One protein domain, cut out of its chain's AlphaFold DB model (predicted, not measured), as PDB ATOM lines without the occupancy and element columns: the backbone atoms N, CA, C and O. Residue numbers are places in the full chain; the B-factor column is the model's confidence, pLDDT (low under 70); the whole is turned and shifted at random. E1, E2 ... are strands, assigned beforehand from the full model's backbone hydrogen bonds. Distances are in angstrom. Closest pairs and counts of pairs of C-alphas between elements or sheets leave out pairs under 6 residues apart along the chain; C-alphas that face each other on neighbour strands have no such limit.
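Overview. This is residues 2 to 91 of the 297 residues of an uncharacterized protein of Solanum lycopersicum (UniProt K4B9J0). With little regular structure, a twisted sheet, E3-E2-E1-E4-E5, has one end of a small sheet, E6-E7-E8, over one face; residues 26-31 stick out. The printed part has 90 residues, 33 in eight named strands, E1 to E8 along the chain: all strand, both sheets antiparallel. It is compact, radius of gyration of the C-alphas 13.6 A, and spans 44 by 28 by 23 A.

Arrangement. Residues 11-13 (E1), 19-24 (E2) and 33-38 (E3) form a meander, each antiparallel to the one before; N 21 and O 12 are 2.8 A apart. Residues 49-51 (E4), antiparallel neighbour of E1, complete a Greek key; N 13 and O 49 are 2.9 A apart. Residues 72-75 (E6), 81-84 (E7) and 89-91 (E8) form another meander; N 74 and O 82 are 2.9 A apart. The closest C-alphas of E1 and E6, Val 13 and Leu 75, are 6.8 A apart.

Along the chain. E5 is residues 57-60. C-alpha 11 is at (1.793, -28.070, -11.234), C-alpha 91 at (-8.185, -30.799, 5.649).

Size, cuts and confidence. Link E5 to E6 is long. pLDDT is under 70 at residues 2-5, 28-29, 40-47 and 60-70.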
ATOM      1  N   PRO A   2       7.960 -22.822   5.018       37.66
ATOM      2  CA  PRO A   2       6.876 -21.893   4.728       37.66
ATOM      3  C   PRO A   2       7.098 -21.305   3.323       37.66
ATOM      4  O   PRO A   2       8.226 -20.948   2.995       37.66
ATOM      5  N   GLY A   3       6.034 -21.193   2.523       61.28
ATOM      6  CA  GLY A   3       5.952 -20.180   1.463       61.28
ATOM      7  C   GLY A   3       6.516 -20.505   0.075       61.28
ATOM      8  O   GLY A   3       7.109 -19.619  -0.527       61.28
ATOM      9  N   ILE A   4       6.308 -21.706  -0.476       64.75
ATOM     10  CA  ILE A   4       6.396 -21.863  -1.942       64.75
ATOM     11  C   ILE A   4       5.059 -21.389  -2.528       64.75
ATOM     12  O   ILE A   4       4.014 -21.952  -2.202       64.75
ATOM     13  N   SER A   5       5.084 -20.323  -3.330       65.56
ATOM     14  CA  SER A   5       3.915 -19.826  -4.058       65.56
ATOM     15  C   SER A   5       3.656 -20.689  -5.286       65.56
ATOM     16  O   SER A   5       4.589 -21.003  -6.016       65.56
ATOM     17  N   PHE A   6       2.392 -21.033  -5.512       75.62
ATOM     18  CA  PHE A   6       1.938 -21.808  -6.660       75.62
ATOM     19  C   PHE A   6       1.431 -20.839  -7.735       75.62
ATOM     20  O   PHE A   6       0.442 -20.137  -7.506       75.62
ATOM     21  N   SER A   7       2.146 -20.727  -8.853       80.44
ATOM     22  CA  SER A   7       1.772 -19.867  -9.979       80.44
ATOM     23  C   SER A   7       0.850 -20.592 -10.961       80.44
ATOM     24  O   SER A   7       0.671 -21.805 -10.877       80.44
ATOM     25  N   THR A   8       0.254 -19.854 -11.904       79.00
ATOM     26  CA  THR A   8      -0.654 -20.420 -12.922       79.00
ATOM     27  C   THR A   8       0.007 -21.462 -13.818       79.00
ATOM     28  O   THR A   8      -0.677 -22.311 -14.381       79.00
ATOM     29  N   GLU A   9       1.329 -21.392 -13.918       81.56
ATOM     30  CA  GLU A   9       2.171 -22.259 -14.733       81.56
ATOM     31  C   GLU A   9       2.705 -23.476 -13.973       81.56
ATOM     32  O   GLU A   9       3.262 -24.391 -14.582       81.56
ATOM     33  N   ASP A  10       2.571 -23.478 -12.646       83.19
ATOM     34  CA  ASP A  10       3.096 -24.547 -11.814       83.19
ATOM     35  C   ASP A  10       2.093 -25.687 -11.685       83.19
ATOM     36  O   ASP A  10       0.871 -25.492 -11.671       83.19
ATOM     37  N   THR A  11       2.617 -26.898 -11.517       86.94
ATOM     38  CA  THR A  11       1.793 -28.070 -11.234       86.94
ATOM     39  C   THR A  11       2.370 -28.948 -10.134       86.94
ATOM     40  O   THR A  11       3.581 -29.139 -10.021       86.94
ATOM     41  N   LEU A  12       1.489 -29.487  -9.289       87.44
ATOM     42  CA  LEU A  12       1.838 -30.395  -8.200       87.44
ATOM     43  C   LEU A  12       1.445 -31.820  -8.583       87.44
ATOM     44  O   LEU A  12       0.267 -32.112  -8.757       87.44
ATOM     45  N   VAL A  13       2.421 -32.716  -8.653       87.81
ATOM     46  CA  VAL A  13       2.237 -34.090  -9.126       87.81
ATOM     47  C   VAL A  13       2.349 -35.079  -7.972       87.81
ATOM     48  O   VAL A  13       3.274 -34.982  -7.160       87.81
ATOM     49  N   SER A  14       1.420 -36.040  -7.918       87.31
ATOM     50  CA  SER A  14       1.387 -37.124  -6.933       87.31
ATOM     51  C   SER A  14       2.641 -38.005  -7.014       87.31
ATOM     52  O   SER A  14       3.340 -38.043  -8.022       87.31
ATOM     53  N   LYS A  15       2.932 -38.742  -5.943       83.56
ATOM     54  CA  LYS A  15       4.184 -39.495  -5.766       83.56
ATOM     55  C   LYS A  15       4.519 -40.446  -6.928       83.56
ATOM     56  O   LYS A  15       5.675 -40.523  -7.334       83.56
ATOM     57  N   GLN A  16       3.534 -41.178  -7.441       79.62
ATOM     58  CA  GLN A  16       3.694 -42.092  -8.581       79.62
ATOM     59  C   GLN A  16       3.397 -41.432  -9.932       79.62
ATOM     60  O   GLN A  16       3.528 -42.077 -10.973       79.62
ATOM     61  N   GLY A  17       3.020 -40.153  -9.928       80.69
ATOM     62  CA  GLY A  17       2.642 -39.422 -11.127       80.69
ATOM     63  C   GLY A  17       1.304 -39.861 -11.714       80.69
ATOM     64  O   GLY A  17       1.163 -39.890 -12.931       80.69
ATOM     65  N   ILE A  18       0.339 -40.204 -10.854       80.19
ATOM     66  CA  ILE A  18      -1.027 -40.579 -11.256       80.19
ATOM     67  C   ILE A  18      -1.915 -39.339 -11.370       80.19
ATOM     68  O   ILE A  18      -2.739 -39.254 -12.276       80.19
ATOM     69  N   PHE A  19      -1.739 -38.367 -10.471       87.12
ATOM     70  CA  PHE A  19      -2.532 -37.140 -10.450       87.12
ATOM     71  C   PHE A  19      -1.664 -35.892 -10.462       87.12
ATOM     72  O   PHE A  19      -0.580 -35.868  -9.884       87.12
ATOM     73  N   GLU A  20      -2.191 -34.838 -11.070       90.56
ATOM     74  CA  GLU A  20      -1.603 -33.507 -11.129       90.56
ATOM     75  C   GLU A  20      -2.651 -32.481 -10.703       90.56
ATOM     76  O   GLU A  20      -3.760 -32.461 -11.229       90.56
ATOM     77  N   LEU A  21      -2.305 -31.639  -9.736       90.81
ATOM     78  CA  LEU A  21      -3.031 -30.421  -9.405       90.81
ATOM     79  C   LEU A  21      -2.413 -29.273 -10.204       90.81
ATOM     80  O   LEU A  21      -1.200 -29.073 -10.155       90.81
ATOM     81  N   GLY A  22      -3.242 -28.495 -10.890       89.19
ATOM     82  CA  GLY A  22      -2.796 -27.355 -11.683       89.19
ATOM     83  C   GLY A  22      -3.952 -26.460 -12.099       89.19
ATOM     84  O   GLY A  22      -5.110 -26.706 -11.744       89.19
ATOM     85  N   PHE A  23      -3.633 -25.414 -12.853       87.62
ATOM     86  CA  PHE A  23      -4.639 -24.535 -13.431       87.62
ATOM     87  C   PHE A  23      -5.074 -25.014 -14.817       87.62
ATOM     88  O   PHE A  23      -4.285 -25.584 -15.569       87.62
ATOM     89  N   PHE A  24      -6.342 -24.794 -15.161       86.19
ATOM     90  CA  PHE A  24      -6.892 -25.149 -16.466       86.19
ATOM     91  C   PHE A  24      -8.019 -24.201 -16.892       86.19
ATOM     92  O   PHE A  24      -8.722 -23.626 -16.057       86.19
ATOM     93  N   CYS A  25      -8.210 -24.085 -18.207       84.88
ATOM     94  CA  CYS A  25      -9.328 -23.381 -18.835       84.88
ATOM     95  C   CYS A  25     -10.156 -24.402 -19.635       84.88
ATOM     96  O   CYS A  25      -9.691 -24.884 -20.669       84.88
ATOM     97  N   PRO A  26     -11.348 -24.800 -19.164       80.19
ATOM     98  CA  PRO A  26     -12.208 -25.711 -19.906       80.19
ATOM     99  C   PRO A  26     -12.830 -25.003 -21.118       80.19
ATOM    100  O   PRO A  26     -13.365 -23.894 -21.013       80.19
ATOM    101  N   GLY A  27     -12.765 -25.662 -22.279       73.06
ATOM    102  CA  GLY A  27     -13.255 -25.125 -23.552       73.06
ATOM    103  C   GLY A  27     -12.540 -23.834 -23.981       73.06
ATOM    104  O   GLY A  27     -11.369 -23.635 -23.684       73.06
ATOM    105  N   ASN A  28     -13.267 -22.939 -24.660       66.19
ATOM    106  CA  ASN A  28     -12.795 -21.598 -25.047       66.19
ATOM    107  C   ASN A  28     -13.232 -20.518 -24.041       66.19
ATOM    108  O   ASN A  28     -13.647 -19.426 -24.431       66.19
ATOM    109  N   THR A  29     -13.234 -20.827 -22.745       69.44
ATOM    110  CA  THR A  29     -13.585 -19.830 -21.727       69.44
ATOM    111  C   THR A  29     -12.347 -19.036 -21.303       69.44
ATOM    112  O   THR A  29     -11.262 -19.589 -21.168       69.44
ATOM    113  N   GLU A  30     -12.509 -17.738 -21.032       78.69
ATOM    114  CA  GLU A  30     -11.465 -16.903 -20.400       78.69
ATOM    115  C   GLU A  30     -11.345 -17.161 -18.883       78.69
ATOM    116  O   GLU A  30     -10.644 -16.450 -18.165       78.69
ATOM    117  N   LYS A  31     -12.072 -18.156 -18.359       81.06
ATOM    118  CA  LYS A  31     -12.125 -18.455 -16.930       81.06
ATOM    119  C   LYS A  31     -11.055 -19.475 -16.570       81.06
ATOM    120  O   LYS A  31     -11.051 -20.589 -17.088       81.06
ATOM    121  N   LEU A  32     -10.212 -19.095 -15.618       84.69
ATOM    122  CA  LEU A  32      -9.178 -19.951 -15.059       84.69
ATOM    123  C   LEU A  32      -9.700 -20.687 -13.820       84.69
ATOM    124  O   LEU A  32     -10.254 -20.068 -12.909       84.69
ATOM    125  N   PHE A  33      -9.485 -21.997 -13.770       85.19
ATOM    126  CA  PHE A  33      -9.855 -22.856 -12.649       85.19
ATOM    127  C   PHE A  33      -8.634 -23.601 -12.125       85.19
ATOM    128  O   PHE A  33      -7.670 -23.801 -12.855       85.19
ATOM    129  N   ILE A  34      -8.693 -24.045 -10.870       88.38
ATOM    130  CA  ILE A  34      -7.739 -25.003 -10.307       88.38
ATOM    131  C   ILE A  34      -8.399 -26.381 -10.259       88.38
ATOM    132  O   ILE A  34      -9.564 -26.501  -9.875       88.38
ATOM    133  N   GLY A  35      -7.680 -27.420 -10.672       87.81
ATOM    134  CA  GLY A  35      -8.227 -28.768 -10.774       87.81
ATOM    135  C   GLY A  35      -7.181 -29.846 -10.569       87.81
ATOM    136  O   GLY A  35      -5.991 -29.623 -10.775       87.81
ATOM    137  N   ILE A  36      -7.654 -31.022 -10.156       90.69
ATOM    138  CA  ILE A  36      -6.861 -32.249 -10.095       90.69
ATOM    139  C   ILE A  36      -7.225 -33.088 -11.319       90.69
ATOM    140  O   ILE A  36      -8.399 -33.379 -11.550       90.69
ATOM    141  N   MET A  37      -6.225 -33.482 -12.096       86.88
ATOM    142  CA  MET A  37      -6.370 -34.263 -13.319       86.88
ATOM    143  C   MET A  37      -5.449 -35.478 -13.318       86.88
ATOM    144  O   MET A  37      -4.520 -35.563 -12.518       86.88
ATOM    145  N   VAL A  38      -5.728 -36.437 -14.200       81.44
ATOM    146  CA  VAL A  38      -4.851 -37.596 -14.397       81.44
ATOM    147  C   VAL A  38      -3.548 -37.120 -15.035       81.44
ATOM    148  O   VAL A  38      -3.573 -36.423 -16.048       81.44
ATOM    149  N   TYR A  39      -2.425 -37.505 -14.438       76.62
ATOM    150  CA  TYR A  39      -1.085 -37.151 -14.877       76.62
ATOM    151  C   TYR A  39      -0.434 -38.284 -15.669       76.62
ATOM    152  O   TYR A  39      -0.685 -39.463 -15.438       76.62
ATOM    153  N   LYS A  40       0.395 -37.914 -16.648       66.50
ATOM    154  CA  LYS A  40       0.844 -38.798 -17.735       66.50
ATOM    155  C   LYS A  40       2.294 -39.294 -17.595       66.50
ATOM    156  O   LYS A  40       2.837 -39.880 -18.528       66.50
ATOM    157  N   HIS A  41       2.952 -39.110 -16.453       63.69
ATOM    158  CA  HIS A  41       4.345 -39.544 -16.297       63.69
ATOM    159  C   HIS A  41       4.553 -40.341 -15.020       63.69
ATOM    160  O   HIS A  41       4.543 -39.779 -13.930       63.69
ATOM    161  N   LYS A  42       4.826 -41.643 -15.174       58.09
ATOM    162  CA  LYS A  42       5.289 -42.489 -14.074       58.09
ATOM    163  C   LYS A  42       6.649 -41.977 -13.610       58.09
ATOM    164  O   LYS A  42       7.643 -42.083 -14.328       58.09
ATOM    165  N   LEU A  43       6.676 -41.386 -12.423       62.16
ATOM    166  CA  LEU A  43       7.895 -40.842 -11.838       62.16
ATOM    167  C   LEU A  43       8.702 -41.994 -11.227       62.16
ATOM    168  O   LEU A  43       8.211 -42.731 -10.375       62.16
ATOM    169  N   SER A  44       9.944 -42.174 -11.681       56.84
ATOM    170  CA  SER A  44      10.815 -43.288 -11.275       56.84
ATOM    171  C   SER A  44      11.351 -43.172  -9.845       56.84
ATOM    172  O   SER A  44      11.890 -44.138  -9.317       56.84
ATOM    173  N   ASP A  45      11.231 -42.000  -9.219       64.81
ATOM    174  CA  ASP A  45      11.824 -41.688  -7.917       64.81
ATOM    175  C   ASP A  45      10.822 -41.682  -6.754       64.81
ATOM    176  O   ASP A  45      11.233 -41.490  -5.609       64.81
ATOM    177  N   GLY A  46       9.530 -41.912  -7.025       63.78
ATOM    178  CA  GLY A  46       8.498 -42.055  -6.001       63.78
ATOM    179  C   GLY A  46       8.471 -40.890  -5.010       63.78
ATOM    180  O   GLY A  46       8.378 -41.123  -3.811       63.78
ATOM    181  N   ASN A  47       8.581 -39.645  -5.469       69.31
ATOM    182  CA  ASN A  47       8.495 -38.448  -4.627       69.31
ATOM    183  C   ASN A  47       7.447 -37.479  -5.189       69.31
ATOM    184  O   ASN A  47       7.232 -37.439  -6.396       69.31
ATOM    185  N   LEU A  48       6.815 -36.679  -4.321       72.94
ATOM    186  CA  LEU A  48       5.930 -35.579  -4.726       72.94
ATOM    187  C   LEU A  48       6.767 -34.497  -5.416       72.94
ATOM    188  O   LEU A  48       7.860 -34.190  -4.933       72.94
ATOM    189  N   GLN A  49       6.269 -33.915  -6.508       79.88
ATOM    190  CA  GLN A  49       7.027 -32.949  -7.314       79.88
ATOM    191  C   GLN A  49       6.215 -31.698  -7.631       79.88
ATOM    192  O   GLN A  49       5.017 -31.782  -7.882       79.88
ATOM    193  N   LEU A  50       6.897 -30.553  -7.644       79.81
ATOM    194  CA  LEU A  50       6.407 -29.303  -8.218       79.81
ATOM    195  C   LEU A  50       7.149 -29.069  -9.534       79.81
ATOM    196  O   LEU A  50       8.387 -29.091  -9.541       79.81
ATOM    197  N   LEU A  51       6.414 -28.863 -10.620       79.50
ATOM    198  CA  LEU A  51       6.952 -28.647 -11.964       79.50
ATOM    199  C   LEU A  51       6.595 -27.243 -12.469       79.50
ATOM    200  O   LEU A  51       5.530 -26.743 -12.119       79.50
ATOM    201  N   ASP A  52       7.468 -26.638 -13.283       76.19
ATOM    202  CA  ASP A  52       7.211 -25.367 -13.982       76.19
ATOM    203  C   ASP A  52       6.428 -25.574 -15.301       76.19
ATOM    204  O   ASP A  52       6.167 -26.711 -15.718       76.19
ATOM    205  N   ALA A  53       6.138 -24.478 -16.021       74.12
ATOM    206  CA  ALA A  53       5.497 -24.485 -17.350       74.12
ATOM    207  C   ALA A  53       6.142 -25.449 -18.361       74.12
ATOM    208  O   ALA A  53       5.479 -25.986 -19.247       74.12
ATOM    209  N   ARG A  54       7.460 -25.655 -18.269       78.31
ATOM    210  CA  ARG A  54       8.235 -26.507 -19.181       78.31
ATOM    211  C   ARG A  54       8.310 -27.950 -18.683       78.31
ATOM    212  O   ARG A  54       9.095 -28.735 -19.215       78.31
ATOM    213  N   LYS A  55       7.508 -28.295 -17.668       74.81
ATOM    214  CA  LYS A  55       7.527 -29.569 -16.940       74.81
ATOM    215  C   LYS A  55       8.895 -29.873 -16.322       74.81
ATOM    216  O   LYS A  55       9.228 -31.032 -16.070       74.81
ATOM    217  N   LEU A  56       9.695 -28.839 -16.060       75.88
ATOM    218  CA  LEU A  56      10.966 -28.975 -15.367       75.88
ATOM    219  C   LEU A  56      10.716 -28.969 -13.866       75.88
ATOM    220  O   LEU A  56       9.916 -28.194 -13.346       75.88
ATOM    221  N   ARG A  57      11.422 -29.844 -13.153       74.56
ATOM    222  CA  ARG A  57      11.289 -29.961 -11.704       74.56
ATOM    223  C   ARG A  57      11.789 -28.696 -11.010       74.56
ATOM    224  O   ARG A  57      12.979 -28.403 -11.045       74.56
ATOM    225  N   VAL A  58      10.881 -28.024 -10.309       80.38
ATOM    226  CA  VAL A  58      11.172 -26.904  -9.403       80.38
ATOM    227  C   VAL A  58      11.489 -27.427  -8.004       80.38
ATOM    228  O   VAL A  58      12.396 -26.934  -7.338       80.38
ATOM    229  N   TRP A  59      10.764 -28.457  -7.551       77.69
ATOM    230  CA  TRP A  59      10.950 -29.049  -6.227       77.69
ATOM    231  C   TRP A  59      10.544 -30.529  -6.188       77.69
ATOM    232  O   TRP A  59       9.702 -30.972  -6.968       77.69
ATOM    233  N   SER A  60      11.117 -31.295  -5.253       69.25
ATOM    234  CA  SER A  60      10.679 -32.660  -4.934       69.25
ATOM    235  C   SER A  60      10.780 -32.987  -3.443       69.25
ATOM    236  O   SER A  60      11.656 -32.476  -2.750       69.25
ATOM    237  N   SER A  61       9.935 -33.900  -2.962       64.12
ATOM    238  CA  SER A  61       9.792 -34.258  -1.543       64.12
ATOM    239  C   SER A  61      10.862 -35.190  -0.963       64.12
ATOM    240  O   SER A  61      10.545 -35.952  -0.047       64.12
ATOM    241  N   SER A  62      12.096 -35.182  -1.473       62.88
ATOM    242  CA  SER A  62      13.180 -36.025  -0.943       62.88
ATOM    243  C   SER A  62      13.250 -35.926   0.590       62.88
ATOM    244  O   SER A  62      13.116 -34.826   1.125       62.88
ATOM    245  N   LEU A  63      13.407 -37.072   1.273       50.50
ATOM    246  CA  LEU A  63      13.314 -37.281   2.731       50.50
ATOM    247  C   LEU A  63      14.278 -36.395   3.550       50.50
ATOM    248  O   LEU A  63      15.245 -36.863   4.135       50.50
ATOM    249  N   SER A  64      14.004 -35.105   3.638       48.09
ATOM    250  CA  SER A  64      14.550 -34.214   4.655       48.09
ATOM    251  C   SER A  64      13.413 -33.935   5.616       48.09
ATOM    252  O   SER A  64      12.452 -33.292   5.201       48.09
ATOM    253  N   THR A  65      13.491 -34.462   6.844       52.41
ATOM    254  CA  THR A  65      12.481 -34.340   7.908       52.41
ATOM    255  C   THR A  65      12.082 -32.876   8.087       52.41
ATOM    256  O   THR A  65      12.772 -32.109   8.760       52.41
ATOM    257  N   PRO A  66      10.969 -32.429   7.485       55.72
ATOM    258  CA  PRO A  66      10.562 -31.053   7.637       55.72
ATOM    259  C   PRO A  66       9.821 -30.987   8.967       55.72
ATOM    260  O   PRO A  66       8.891 -31.774   9.136       55.72
ATOM    261  N   SER A  67      10.231 -30.073   9.858       57.12
ATOM    262  CA  SER A  67       9.589 -29.703  11.138       57.12
ATOM    263  C   SER A  67       8.239 -30.394  11.387       57.12
ATOM    264  O   SER A  67       7.292 -30.188  10.617       57.12
ATOM    265  N   ALA A  68       8.162 -31.179  12.468       56.75
ATOM    266  CA  ALA A  68       7.027 -32.027  12.858       56.75
ATOM    267  C   ALA A  68       5.697 -31.277  13.111       56.75
ATOM    268  O   ALA A  68       4.722 -31.887  13.532       56.75
ATOM    269  N   TYR A  69       5.650 -29.969  12.850       60.84
ATOM    270  CA  TYR A  69       4.505 -29.105  13.133       60.84
ATOM    271  C   TYR A  69       4.194 -28.104  12.009       60.84
ATOM    272  O   TYR A  69       3.351 -27.227  12.179       60.84
ATOM    273  N   ALA A  70       4.862 -28.195  10.855       68.62
ATOM    274  CA  ALA A  70       4.558 -27.329   9.719       68.62
ATOM    275  C   ALA A  70       3.433 -27.928   8.865       68.62
ATOM    276  O   ALA A  70       3.569 -29.048   8.370       68.62
ATOM    277  N   ASN A  71       2.368 -27.152   8.638       72.44
ATOM    278  CA  ASN A  71       1.309 -27.506   7.694       72.44
ATOM    279  C   ASN A  71       1.880 -27.652   6.275       72.44
ATOM    280  O   ASN A  71       2.620 -26.791   5.795       72.44
ATOM    281  N   LYS A  72       1.533 -28.750   5.609       81.00
ATOM    282  CA  LYS A  72       1.985 -29.131   4.268       81.00
ATOM    283  C   LYS A  72       0.784 -29.580   3.450       81.00
ATOM    284  O   LYS A  72      -0.036 -30.352   3.945       81.00
ATOM    285  N   ALA A  73       0.711 -29.116   2.208       83.56
ATOM    286  CA  ALA A  73      -0.209 -29.647   1.213       83.56
ATOM    287  C   ALA A  73       0.462 -30.818   0.481       83.56
ATOM    288  O   ALA A  73       1.602 -30.693   0.032       83.56
ATOM    289  N   VAL A  74      -0.221 -31.958   0.388       87.12
ATOM    290  CA  VAL A  74       0.287 -33.177  -0.253       87.12
ATOM    291  C   VAL A  74      -0.793 -33.751  -1.159       87.12
ATOM    292  O   VAL A  74      -1.903 -34.010  -0.700       87.12
ATOM    293  N   LEU A  75      -0.470 -33.971  -2.435       89.75
ATOM    294  CA  LEU A  75      -1.339 -34.693  -3.362       89.75
ATOM    295  C   LEU A  75      -1.008 -36.190  -3.307       89.75
ATOM    296  O   LEU A  75       0.099 -36.604  -3.653       89.75
ATOM    297  N   LEU A  76      -1.956 -36.997  -2.835       88.62
ATOM    298  CA  LEU A  76      -1.798 -38.445  -2.730       88.62
ATOM    299  C   LEU A  76      -2.058 -39.133  -4.076       88.62
ATOM    300  O   LEU A  76      -2.793 -38.619  -4.915       88.62
ATOM    301  N   ASP A  77      -1.527 -40.345  -4.244       85.31
ATOM    302  CA  ASP A  77      -1.777 -41.188  -5.425       85.31
ATOM    303  C   ASP A  77      -3.225 -41.687  -5.528       85.31
ATOM    304  O   ASP A  77      -3.604 -42.247  -6.546       85.31
ATOM    305  N   SER A  78      -4.048 -41.457  -4.502       83.62
ATOM    306  CA  SER A  78      -5.501 -41.633  -4.584       83.62
ATOM    307  C   SER A  78      -6.212 -40.442  -5.242       83.62
ATOM    308  O   SER A  78      -7.414 -40.504  -5.467       83.62
ATOM    309  N   GLY A  79      -5.511 -39.327  -5.482       88.06
ATOM    310  CA  GLY A  79      -6.087 -38.057  -5.941       88.06
ATOM    311  C   GLY A  79      -6.593 -37.163  -4.805       88.06
ATOM    312  O   GLY A  79      -7.114 -36.075  -5.050       88.06
ATOM    313  N   ASN A  80      -6.435 -37.593  -3.551       89.75
ATOM    314  CA  ASN A  80      -6.810 -36.796  -2.388       89.75
ATOM    315  C   ASN A  80      -5.715 -35.764  -2.085       89.75
ATOM    316  O   ASN A  80      -4.577 -36.128  -1.778       89.75
ATOM    317  N   LEU A  81      -6.061 -34.481  -2.154       91.06
ATOM    318  CA  LEU A  81      -5.198 -33.384  -1.734       91.06
ATOM    319  C   LEU A  81      -5.418 -33.154  -0.240       91.06
ATOM    320  O   LEU A  81      -6.515 -32.783   0.171       91.06
ATOM    321  N   VAL A  82      -4.383 -33.366   0.570       90.12
ATOM    322  CA  VAL A  82      -4.464 -33.265   2.032       90.12
ATOM    323  C   VAL A  82      -3.616 -32.117   2.562       90.12
ATOM    324  O   VAL A  82      -2.478 -31.927   2.138       90.12
ATOM    325  N   LEU A  83      -4.158 -31.380   3.530       86.06
ATOM    326  CA  LEU A  83      -3.402 -30.466   4.381       86.06
ATOM    327  C   LEU A  83      -3.098 -31.186   5.695       86.06
ATOM    328  O   LEU A  83      -4.015 -31.614   6.397       86.06
ATOM    329  N   THR A  84      -1.824 -31.328   6.042       85.19
ATOM    330  CA  THR A  84      -1.394 -32.052   7.246       85.19
ATOM    331  C   THR A  84      -0.217 -31.364   7.922       85.19
ATOM    332  O   THR A  84       0.635 -30.790   7.250       85.19
ATOM    333  N   ASN A  85      -0.139 -31.447   9.248       81.88
ATOM    334  CA  ASN A  85       1.037 -31.027  10.019       81.88
ATOM    335  C   ASN A  85       2.108 -32.139  10.123       81.88
ATOM    336  O   ASN A  85       3.163 -31.919  10.709       81.88
ATOM    337  N   GLY A  86       1.864 -33.314   9.527       75.44
ATOM    338  CA  GLY A  86       2.715 -34.505   9.622       75.44
ATOM    339  C   GLY A  86       2.275 -35.516  10.685       75.44
ATOM    340  O   GLY A  86       2.799 -36.624  10.692       75.44
ATOM    341  N   ILE A  87       1.313 -35.153  11.535       76.81
ATOM    342  CA  ILE A  87       0.706 -36.018  12.556       76.81
ATOM    343  C   ILE A  87      -0.760 -36.257  12.180       76.81
ATOM    344  O   ILE A  87      -1.167 -37.386  11.923       76.81
ATOM    345  N   ASP A  88      -1.515 -35.170  12.026       79.44
ATOM    346  CA  ASP A  88      -2.950 -35.185  11.771       79.44
ATOM    347  C   ASP A  88      -3.288 -34.579  10.406       79.44
ATOM    348  O   ASP A  88      -2.623 -33.661   9.901       79.44
ATOM    349  N   ARG A  89      -4.379 -35.064   9.807       82.56
ATOM    350  CA  ARG A  89      -4.995 -34.427   8.637       82.56
ATOM    351  C   ARG A  89      -5.893 -33.287   9.108       82.56
ATOM    352  O   ARG A  89      -6.864 -33.518   9.816       82.56
ATOM    353  N   GLN A  90      -5.570 -32.072   8.684       83.50
ATOM    354  CA  GLN A  90      -6.313 -30.853   9.016       83.50
ATOM    355  C   GLN A  90      -7.428 -30.578   7.997       83.50
ATOM    356  O   GLN A  90      -8.486 -30.064   8.347       83.50
ATOM    357  N   TRP A  91      -7.205 -30.933   6.729       87.00
ATOM    358  CA  TRP A  91      -8.185 -30.799   5.649       87.00
ATOM    359  C   TRP A  91      -7.901 -31.820   4.541       87.00
ATOM    360  O   TRP A  91      -6.756 -32.248   4.374       87.00
TER     361      TRP A  91